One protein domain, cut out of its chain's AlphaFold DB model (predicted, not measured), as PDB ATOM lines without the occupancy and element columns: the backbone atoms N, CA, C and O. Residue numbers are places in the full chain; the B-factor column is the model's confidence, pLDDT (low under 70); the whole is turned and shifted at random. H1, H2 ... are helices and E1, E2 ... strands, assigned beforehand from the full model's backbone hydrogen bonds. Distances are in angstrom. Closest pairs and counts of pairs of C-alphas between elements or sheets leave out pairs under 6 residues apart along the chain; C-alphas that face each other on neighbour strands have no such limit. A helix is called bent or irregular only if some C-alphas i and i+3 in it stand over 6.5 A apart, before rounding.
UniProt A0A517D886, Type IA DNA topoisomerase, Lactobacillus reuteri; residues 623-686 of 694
ATOM      1  N   VAL A 623     508.573 233.670 759.996       87.25
ATOM      2  CA  VAL A 623     509.480 233.270 761.078       87.25
ATOM      3  C   VAL A 623     510.916 233.374 760.601       87.25
ATOM      4  O   VAL A 623     511.213 233.175 759.418       87.25
ATOM      5  N   LEU A 624     511.794 233.755 761.524       88.12
ATOM      6  CA  LEU A 624     513.226 233.820 761.293       88.12
ATOM      7  C   LEU A 624     513.816 232.423 761.490       88.12
ATOM      8  O   LEU A 624     513.563 231.798 762.512       88.12
ATOM      9  N   VAL A 625     514.583 231.962 760.508       89.62
ATOM     10  CA  VAL A 625     515.370 230.726 760.566       89.62
ATOM     11  C   VAL A 625     516.735 230.967 759.925       89.62
ATOM     12  O   VAL A 625     516.926 231.957 759.215       89.62
ATOM     13  N   HIS A 626     517.677 230.057 760.098       91.75
ATOM     14  CA  HIS A 626     518.991 230.094 759.488       91.75
ATOM     15  C   HIS A 626     519.050 229.139 758.300       91.75
ATOM     16  O   HIS A 626     518.643 227.984 758.354       91.75
ATOM     17  N   TYR A 627     519.584 229.625 757.183       88.06
ATOM     18  CA  TYR A 627     519.919 228.786 756.041       88.06
ATOM     19  C   TYR A 627     521.406 228.915 755.752       88.06
ATOM     20  O   TYR A 627     521.873 229.981 755.345       88.06
ATOM     21  N   LYS A 628     522.154 227.826 755.972       86.38
ATOM     22  CA  LYS A 628     523.624 227.805 755.872       86.38
ATOM     23  C   LYS A 628     524.279 228.917 756.709       86.38
ATOM     24  O   LYS A 628     525.123 229.657 756.208       86.38
ATOM     25  N   GLY A 629     523.820 229.079 757.953       80.56
ATOM     26  CA  GLY A 629     524.340 230.070 758.902       80.56
ATOM     27  C   GLY A 629     523.918 231.522 758.646       80.56
ATOM     28  O   GLY A 629     524.374 232.409 759.356       80.56
ATOM     29  N   LYS A 630     523.058 231.798 757.652       85.88
ATOM     30  CA  LYS A 630     522.539 233.152 757.390       85.88
ATOM     31  C   LYS A 630     521.078 233.282 757.822       85.88
ATOM     32  O   LYS A 630     520.288 232.418 757.436       85.88
ATOM     33  N   PRO A 631     520.697 234.356 758.537       88.88
ATOM     34  CA  PRO A 631     519.308 234.589 758.914       88.88
ATOM     35  C   PRO A 631     518.451 234.845 757.667       88.88
ATOM     36  O   PRO A 631     518.765 235.694 756.831       88.88
ATOM     37  N   VAL A 632     517.353 234.108 757.538       88.12
ATOM     38  CA  VAL A 632     516.368 234.218 756.461       88.12
ATOM     39  C   VAL A 632     514.954 234.176 757.037       88.12
ATOM     40  O   VAL A 632     514.679 233.494 758.018       88.12
ATOM     41  N   LYS A 633     514.024 234.911 756.419       89.12
ATOM     42  CA  LYS A 633     512.603 234.870 756.793       89.12
ATOM     43  C   LYS A 633     511.859 233.900 755.884       89.12
ATOM     44  O   LYS A 633     511.825 234.109 754.670       89.12
ATOM     45  N   ILE A 634     511.225 232.885 756.463       89.44
ATOM     46  CA  ILE A 634     510.316 231.972 755.754       89.44
ATOM     47  C   ILE A 634     508.881 232.210 756.223       89.44
ATOM     48  O   ILE A 634     508.671 232.753 757.302       89.44
ATOM     49  N   LYS A 635     507.881 231.834 755.420       86.75
ATOM     50  CA  LYS A 635     506.483 231.897 755.868       86.75
ATOM     51  C   LYS A 635     506.254 230.929 757.036       86.75
ATOM     52  O   LYS A 635     506.801 229.831 756.998       86.75
ATOM     53  N   LYS A 636     505.408 231.300 758.006       87.44
ATOM     54  CA  LYS A 636     504.920 230.438 759.102       87.44
ATOM     55  C   LYS A 636     504.116 229.241 758.613       87.44
ATOM     56  O   LYS A 636     503.985 228.261 759.337       87.44
ATOM     57  N   THR A 637     503.598 229.327 757.392       87.50
ATOM     58  CA  THR A 637     502.812 228.273 756.764       87.50
ATOM     59  C   THR A 637     503.401 227.830 755.432       87.50
ATOM     60  O   THR A 637     504.027 228.605 754.696       87.50
ATOM     61  N   TRP A 638     503.149 226.571 755.088       88.12
ATOM     62  CA  TRP A 638     503.392 226.009 753.766       88.12
ATOM     63  C   TRP A 638     502.166 225.203 753.330       88.12
ATOM     64  O   TRP A 638     501.807 224.200 753.942       88.12
ATOM     65  N   GLY A 639     501.481 225.668 752.280       83.75
ATOM     66  CA  GLY A 639     500.154 225.153 751.941       83.75
ATOM     67  C   GLY A 639     499.149 225.485 753.049       83.75
ATOM     68  O   GLY A 639     498.884 226.659 753.289       83.75
ATOM     69  N   GLU A 640     498.626 224.454 753.706       81.38
ATOM     70  CA  GLU A 640     497.721 224.548 754.867       81.38
ATOM     71  C   GLU A 640     498.435 224.190 756.187       81.38
ATOM     72  O   GLU A 640     497.849 224.315 757.256       81.38
ATOM     73  N   HIS A 641     499.704 223.763 756.128       88.06
ATOM     74  CA  HIS A 641     500.495 223.386 757.304       88.06
ATOM     75  C   HIS A 641     501.103 224.613 757.975       88.06
ATOM     76  O   HIS A 641     501.619 225.489 757.278       88.06
ATOM     77  N   THR A 642     501.086 224.650 759.307       91.00
ATOM     78  CA  THR A 642     501.749 225.676 760.128       91.00
ATOM     79  C   THR A 642     502.918 225.032 760.857       91.00
ATOM     80  O   THR A 642     502.729 223.999 761.489       91.00
ATOM     81  N   TRP A 643     504.106 225.633 760.778       92.38
ATOM     82  CA  TRP A 643     505.305 225.053 761.386       92.38
ATOM     83  C   TRP A 643     505.207 224.997 762.912       92.38
ATOM     84  O   TRP A 643     504.897 226.012 763.543       92.38
ATOM     85  N   THR A 644     505.548 223.852 763.502       91.88
ATOM     86  CA  THR A 644     505.744 223.748 764.956       91.88
ATOM     87  C   THR A 644     507.127 224.282 765.367       91.88
ATOM     88  O   THR A 644     508.029 224.376 764.525       91.88
ATOM     89  N   PRO A 645     507.348 224.639 766.648       91.12
ATOM     90  CA  PRO A 645     508.670 225.041 767.137       91.12
ATOM     91  C   PRO A 645     509.773 224.005 766.858       91.12
ATOM     92  O   PRO A 645     510.887 224.370 766.484       91.12
ATOM     93  N   GLU A 646     509.458 222.716 766.971       91.50
ATOM     94  CA  GLU A 646     510.387 221.604 766.737       91.50
ATOM     95  C   GLU A 646     510.759 221.490 765.253       91.50
ATOM     96  O   GLU A 646     511.925 221.283 764.899       91.50
ATOM     97  N   GLU A 647     509.778 221.673 764.367       93.69
ATOM     98  CA  GLU A 647     509.996 221.701 762.923       93.69
ATOM     99  C   GLU A 647     510.846 222.904 762.509       93.69
ATOM    100  O   GLU A 647     511.754 222.765 761.689       93.69
ATOM    101  N   LEU A 648     510.594 224.078 763.097       91.81
ATOM    102  CA  LEU A 648     511.401 225.270 762.850       91.81
ATOM    103  C   LEU A 648     512.841 225.075 763.307       91.81
ATOM    104  O   LEU A 648     513.740 225.376 762.529       91.81
ATOM    105  N   ASN A 649     513.067 224.516 764.496       90.88
ATOM    106  CA  ASN A 649     514.409 224.191 764.979       90.88
ATOM    107  C   ASN A 649     515.121 223.196 764.043       90.88
ATOM    108  O   ASN A 649     516.279 223.385 763.676       90.88
ATOM    109  N   THR A 650     514.402 222.175 763.571       91.44
ATOM    110  CA  THR A 650     514.933 221.207 762.598       91.44
ATOM    111  C   THR A 650     515.319 221.885 761.279       91.44
ATOM    112  O   THR A 650     516.381 221.607 760.724       91.44
ATOM    113  N   LEU A 651     514.480 222.789 760.765       92.19
ATOM    114  CA  LEU A 651     514.758 223.549 759.543       92.19
ATOM    115  C   LEU A 651     515.909 224.552 759.723       92.19
ATOM    116  O   LEU A 651     516.697 224.719 758.792       92.19
ATOM    117  N   ASP A 652     516.015 225.180 760.895       90.75
ATOM    118  CA  ASP A 652     517.069 226.131 761.282       90.75
ATOM    119  C   ASP A 652     518.457 225.477 761.268       90.75
ATOM    120  O   ASP A 652     519.426 226.033 760.749       90.75
ATOM    121  N   GLN A 653     518.523 224.224 761.719       89.75
ATOM    122  CA  GLN A 653     519.731 223.395 761.701       89.75
ATOM    123  C   GLN A 653     520.024 222.777 760.318       89.75
ATOM    124  O   GLN A 653     520.979 222.021 760.153       89.75
ATOM    125  N   GLY A 654     519.219 223.093 759.295       88.94
ATOM    126  CA  GLY A 654     519.377 222.574 757.934       88.94
ATOM    127  C   GLY A 654     518.823 221.161 757.713       88.94
ATOM    128  O   GLY A 654     519.080 220.565 756.662       88.94
ATOM    129  N   GLY A 655     518.057 220.633 758.669       91.25
ATOM    130  CA  GLY A 655     517.391 219.338 758.596       91.25
ATOM    131  C   GLY A 655     516.170 219.318 757.671       91.25
ATOM    132  O   GLY A 655     515.810 220.301 757.012       91.25
ATOM    133  N   LYS A 656     515.519 218.152 757.611       94.19
ATOM    134  CA  LYS A 656     514.258 217.953 756.887       94.19
ATOM    135  C   LYS A 656     513.131 217.648 757.862       94.19
ATOM    136  O   LYS A 656     513.324 216.860 758.780       94.19
ATOM    137  N   VAL A 657     511.954 218.206 757.606       93.69
ATOM    138  CA  VAL A 657     510.734 217.952 758.387       93.69
ATOM    139  C   VAL A 657     509.738 217.152 757.562       93.69
ATOM    140  O   VAL A 657     509.723 217.261 756.329       93.69
ATOM    141  N   THR A 658     508.935 216.332 758.241       92.44
ATOM    142  CA  THR A 658     507.883 215.516 757.630       92.44
ATOM    143  C   THR A 658     506.553 215.799 758.307       92.44
ATOM    144  O   THR A 658     506.442 215.621 759.512       92.44
ATOM    145  N   PHE A 659     505.546 216.185 757.528       91.44
ATOM    146  CA  PHE A 659     504.197 216.479 758.016       91.44
ATOM    147  C   PHE A 659     503.136 215.999 757.019       91.44
ATOM    148  O   PHE A 659     503.446 215.659 755.874       91.44
ATOM    149  N   GLN A 660     501.876 215.931 757.454       87.62
ATOM    150  CA  GLN A 660     500.754 215.513 756.608       87.62
ATOM    151  C   GLN A 660     500.251 216.679 755.753       87.62
ATOM    152  O   GLN A 660     499.947 217.753 756.264       87.62
ATOM    153  N   TYR A 661     500.110 216.463 754.447       83.62
ATOM    154  CA  TYR A 661     499.517 217.434 753.527       83.62
ATOM    155  C   TYR A 661     498.607 216.712 752.534       83.62
ATOM    156  O   TYR A 661     499.062 215.839 751.795       83.62
ATOM    157  N   LYS A 662     497.314 217.067 752.511       82.75
ATOM    158  CA  LYS A 662     496.284 216.403 751.683       82.75
ATOM    159  C   LYS A 662     496.283 214.870 751.843       82.75
ATOM    160  O   LYS A 662     496.294 214.146 750.852       82.75
ATOM    161  N   ASN A 663     496.291 214.396 753.093       82.06
ATOM    162  CA  ASN A 663     496.291 212.977 753.491       82.06
ATOM    163  C   ASN A 663     497.518 212.153 753.054       82.06
ATOM    164  O   ASN A 663     497.455 210.923 753.015       82.06
ATOM    165  N   HIS A 664     498.644 212.804 752.745       83.06
ATOM    166  CA  HIS A 664     499.907 212.122 752.477       83.06
ATOM    167  C   HIS A 664     501.068 212.755 753.256       83.06
ATOM    168  O   HIS A 664     501.154 213.986 753.324       83.06
ATOM    169  N   PRO A 665     502.003 211.946 753.794       88.88
ATOM    170  CA  PRO A 665     503.203 212.473 754.420       88.88
ATOM    171  C   PRO A 665     504.110 213.086 753.351       88.88
ATOM    172  O   PRO A 665     504.428 212.454 752.338       88.88
ATOM    173  N   ILE A 666     504.544 214.319 753.588       90.12
ATOM    174  CA  ILE A 666     505.513 215.015 752.749       90.12
ATOM    175  C   ILE A 666     506.750 215.359 753.562       90.12
ATOM    176  O   ILE A 666     506.650 215.898 754.658       90.12
ATOM    177  N   THR A 667     507.922 215.070 753.004       93.12
ATOM    178  CA  THR A 667     509.218 215.404 753.602       93.12
ATOM    179  C   THR A 667     509.894 216.484 752.772       93.12
ATOM    180  O   THR A 667     509.845 216.451 751.541       93.12
ATOM    181  N   GLY A 668     510.557 217.442 753.408       92.94
ATOM    182  CA  GLY A 668     511.319 218.471 752.704       92.94
ATOM    183  C   GLY A 668     512.202 219.284 753.636       92.94
ATOM    184  O   GLY A 668     512.247 219.031 754.833       92.94
ATOM    185  N   GLY A 669     512.901 220.273 753.089       94.00
ATOM    186  CA  GLY A 669     513.755 221.174 753.866       94.00
ATOM    187  C   GLY A 669     513.916 222.532 753.190       94.00
ATOM    188  O   GLY A 669     513.386 222.762 752.096       94.00
ATOM    189  N   LEU A 670     514.657 223.442 753.825       93.81
ATOM    190  CA  LEU A 670     514.949 224.756 753.251       93.81
ATOM    191  C   LEU A 670     515.850 224.626 752.020       93.81
ATOM    192  O   LEU A 670     516.899 223.982 752.051       93.81
ATOM    193  N   LYS A 671     515.455 225.258 750.912       91.88
ATOM    194  CA  LYS A 671     516.262 225.331 749.688       91.88
ATOM    195  C   LYS A 671     516.190 226.733 749.096       91.88
ATOM    196  O   LYS A 671     515.176 227.424 749.208       91.88
ATOM    197  N   LEU A 672     517.265 227.129 748.417       90.50
ATOM    198  CA  LEU A 672     517.257 228.311 747.565       90.50
ATOM    199  C   LEU A 672     516.371 228.036 746.343       90.50
ATOM    200  O   LEU A 672     516.569 227.058 745.620       90.50
ATOM    201  N   GLN A 673     515.386 228.894 746.127       84.94
ATOM    202  CA  GLN A 673     514.426 228.821 745.034       84.94
ATOM    203  C   GLN A 673     514.485 230.115 744.227       84.94
ATOM    204  O   GLN A 673     514.925 231.151 744.721       84.94
ATOM    205  N   THR A 674     514.086 230.046 742.959       79.19
ATOM    206  CA  THR A 674     514.023 231.215 742.076       79.19
ATOM    207  C   THR A 674     512.598 231.364 741.576       79.19
ATOM    208  O   THR A 674     512.054 230.429 740.992       79.19
ATOM    209  N   TYR A 675     511.995 232.527 741.805       64.69
ATOM    210  CA  TYR A 675     510.683 232.881 741.269       64.69
ATOM    211  C   TYR A 675     510.800 234.226 740.563       64.69
ATOM    212  O   TYR A 675     511.286 235.186 741.155       64.69
ATOM    213  N   GLN A 676     510.409 234.271 739.286       58.97
ATOM    214  CA  GLN A 676     510.510 235.474 738.445       58.97
ATOM    215  C   GLN A 676     511.908 236.132 738.491       58.97
ATOM    216  O   GLN A 676     512.036 237.344 738.585       58.97
ATOM    217  N   GLY A 677     512.975 235.322 738.486       57.94
ATOM    218  CA  GLY A 677     514.364 235.804 738.535       57.94
ATOM    219  C   GLY A 677     514.878 236.210 739.924       57.94
ATOM    220  O   GLY A 677     516.084 236.365 740.100       57.94
ATOM    221  N   HIS A 678     514.012 236.301 740.937       61.94
ATOM    222  CA  HIS A 678     514.410 236.587 742.314       61.94
ATOM    223  C   HIS A 678     514.730 235.300 743.075       61.94
ATOM    224  O   HIS A 678     513.912 234.379 743.140       61.94
ATOM    225  N   LYS A 679     515.923 235.247 743.676       81.25
ATOM    226  CA  LYS A 679     516.345 234.150 744.553       81.25
ATOM    227  C   LYS A 679     515.816 234.384 745.968       81.25
ATOM    228  O   LYS A 679     516.016 235.457 746.528       81.25
ATOM    229  N   PHE A 680     515.178 233.380 746.554       86.38
ATOM    230  CA  PHE A 680     514.690 233.407 747.934       86.38
ATOM    231  C   PHE A 680     514.832 232.021 748.569       86.38
ATOM    232  O   PHE A 680     514.865 231.011 747.867       86.38
ATOM    233  N   VAL A 681     514.935 231.959 749.895       89.44
ATOM    234  CA  VAL A 681     514.961 230.688 750.631       89.44
ATOM    235  C   VAL A 681     513.550 230.366 751.104       89.44
ATOM    236  O   VAL A 681     512.871 231.219 751.667       89.44
ATOM    237  N   ALA A 682     513.102 229.138 750.861       91.19
ATOM    238  CA  ALA A 682     511.832 228.633 751.367       91.19
ATOM    239  C   ALA A 682     511.866 227.106 751.476       91.19
ATOM    240  O   ALA A 682     512.696 226.448 750.836       91.19
ATOM    241  N   PHE A 683     510.933 226.542 752.244       92.00
ATOM    242  CA  PHE A 683     510.720 225.099 752.290       92.00
ATOM    243  C   PHE A 683     510.390 224.547 750.898       92.00
ATOM    244  O   PHE A 683     509.576 225.106 750.153       92.00
ATOM    245  N   LYS A 684     511.035 223.437 750.544       91.44
ATOM    246  CA  LYS A 684     510.790 222.699 749.308       91.44
ATOM    247  C   LYS A 684     510.544 221.233 749.648       91.44
ATOM    248  O   LYS A 684     511.464 220.545 750.086       91.44
ATOM    249  N   ALA A 685     509.318 220.779 749.400       90.00
ATOM    250  CA  ALA A 685     508.946 219.375 749.516       90.00
ATOM    251  C   ALA A 685     509.689 218.522 748.475       90.00
ATOM    252  O   ALA A 685     509.820 218.902 747.305       90.00
ATOM    253  N   ASP A 686     510.152 217.352 748.899       87.94
ATOM    254  CA  ASP A 686     510.783 216.348 748.053       87.94
ATOM    255  C   ASP A 686     509.689 215.461 747.429       87.94
ATOM    256  O   ASP A 686     509.455 214.322 747.826       87.94
TER     257      ASP A 686
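AT A GLANCE: This is residues 623 to 686 of the 694 residues of the protein "Type IA DNA topoisomerase" of Lactobacillus reuteri (UniProt A0A517D886). A strongly bent sheet of three strands, E3 E4 E5, is the largest part; the helix H1 packs over E3 and E4, and beside the helix the small hairpin E1 E2 packs on E5 with its strand E2. The far end of the hairpin E4 E5, where E4 bends by 89 degrees, reaches away from H1. The 64 printed residues hold one named helix and five named strands, in the order E1 E2 H1 E3 E4 E5, and both sheets are antiparallel. The class is mostly strand, and the whole is compact, with a radius of gyration of the C-alphas of 11.5 A and spans of 32 by 26 by 17 A.

HOW THE PARTS SIT: Start at the inner strand E4, residues 664 to 675, which bends at residue 672. Its neighbours are the edge strands E3, residues 656 to 661, and E5, residues 678 to 685, which bends by 67 degrees at residue 681. Together they form a meander, each strand the antiparallel neighbour of the one before. E3 and E4 are a hairpin; look for N 657 and O 668, 2.9 A apart and within hydrogen-bond range. E4 and E5 are a hairpin too, with N 673 and O 680 at 2.8 A. H1, residues 645 to 652, is on this sheet at a height over the sheet of 8.9 A. It lies over E3 and only just over E4, on which 3 of its C-alphas fall. It runs slantwise to the strands, only just, at 32 degrees to E3 on the local plane. The closest C-alphas of H1 and E3 are those of Glu 647 and Val 657, 5.9 A apart. Every O i to N i+4 pair in H1 is within hydrogen-bond range. Now find the hairpin of E1, residues 623 to 627, and E2, residues 630 to 635, where N 625 and O 632 are 2.9 A apart and within hydrogen-bond range. The closest C-alphas of E2 and E5 are those of Ile 634 and Ala 682, at 5.7 A, and those of E1 and H1 are His 626 and Asp 652, at 4.8 A. E3 is apart from both E1 and E2.

IN THESE COORDINATES: Find C-alpha 664 at (499.907, 212.122, 752.477); from there E4 runs 25.9 A to C-alpha 675. E5 spans 19.4 A and ends at C-alpha 685, at (508.946, 219.375, 749.516). E3 measures 15.1 A and H1 10.3 A. E1 begins at C-alpha 623, at (509.480, 233.270, 761.078), and spans 12.4 A; E2 spans 16.2 A.

THE WHOLE: The two C-alphas farthest apart are those of Lys 630 and Asn 663, at 33.3 A. The printed part has no cut and no long link; the link from E2 to H1, 9 residues, is short, and within it residues 637 to 638 pair antiparallel with 641 to 642. The mean pLDDT of the printed part is 87.2, and residues 675 to 678 are under 70.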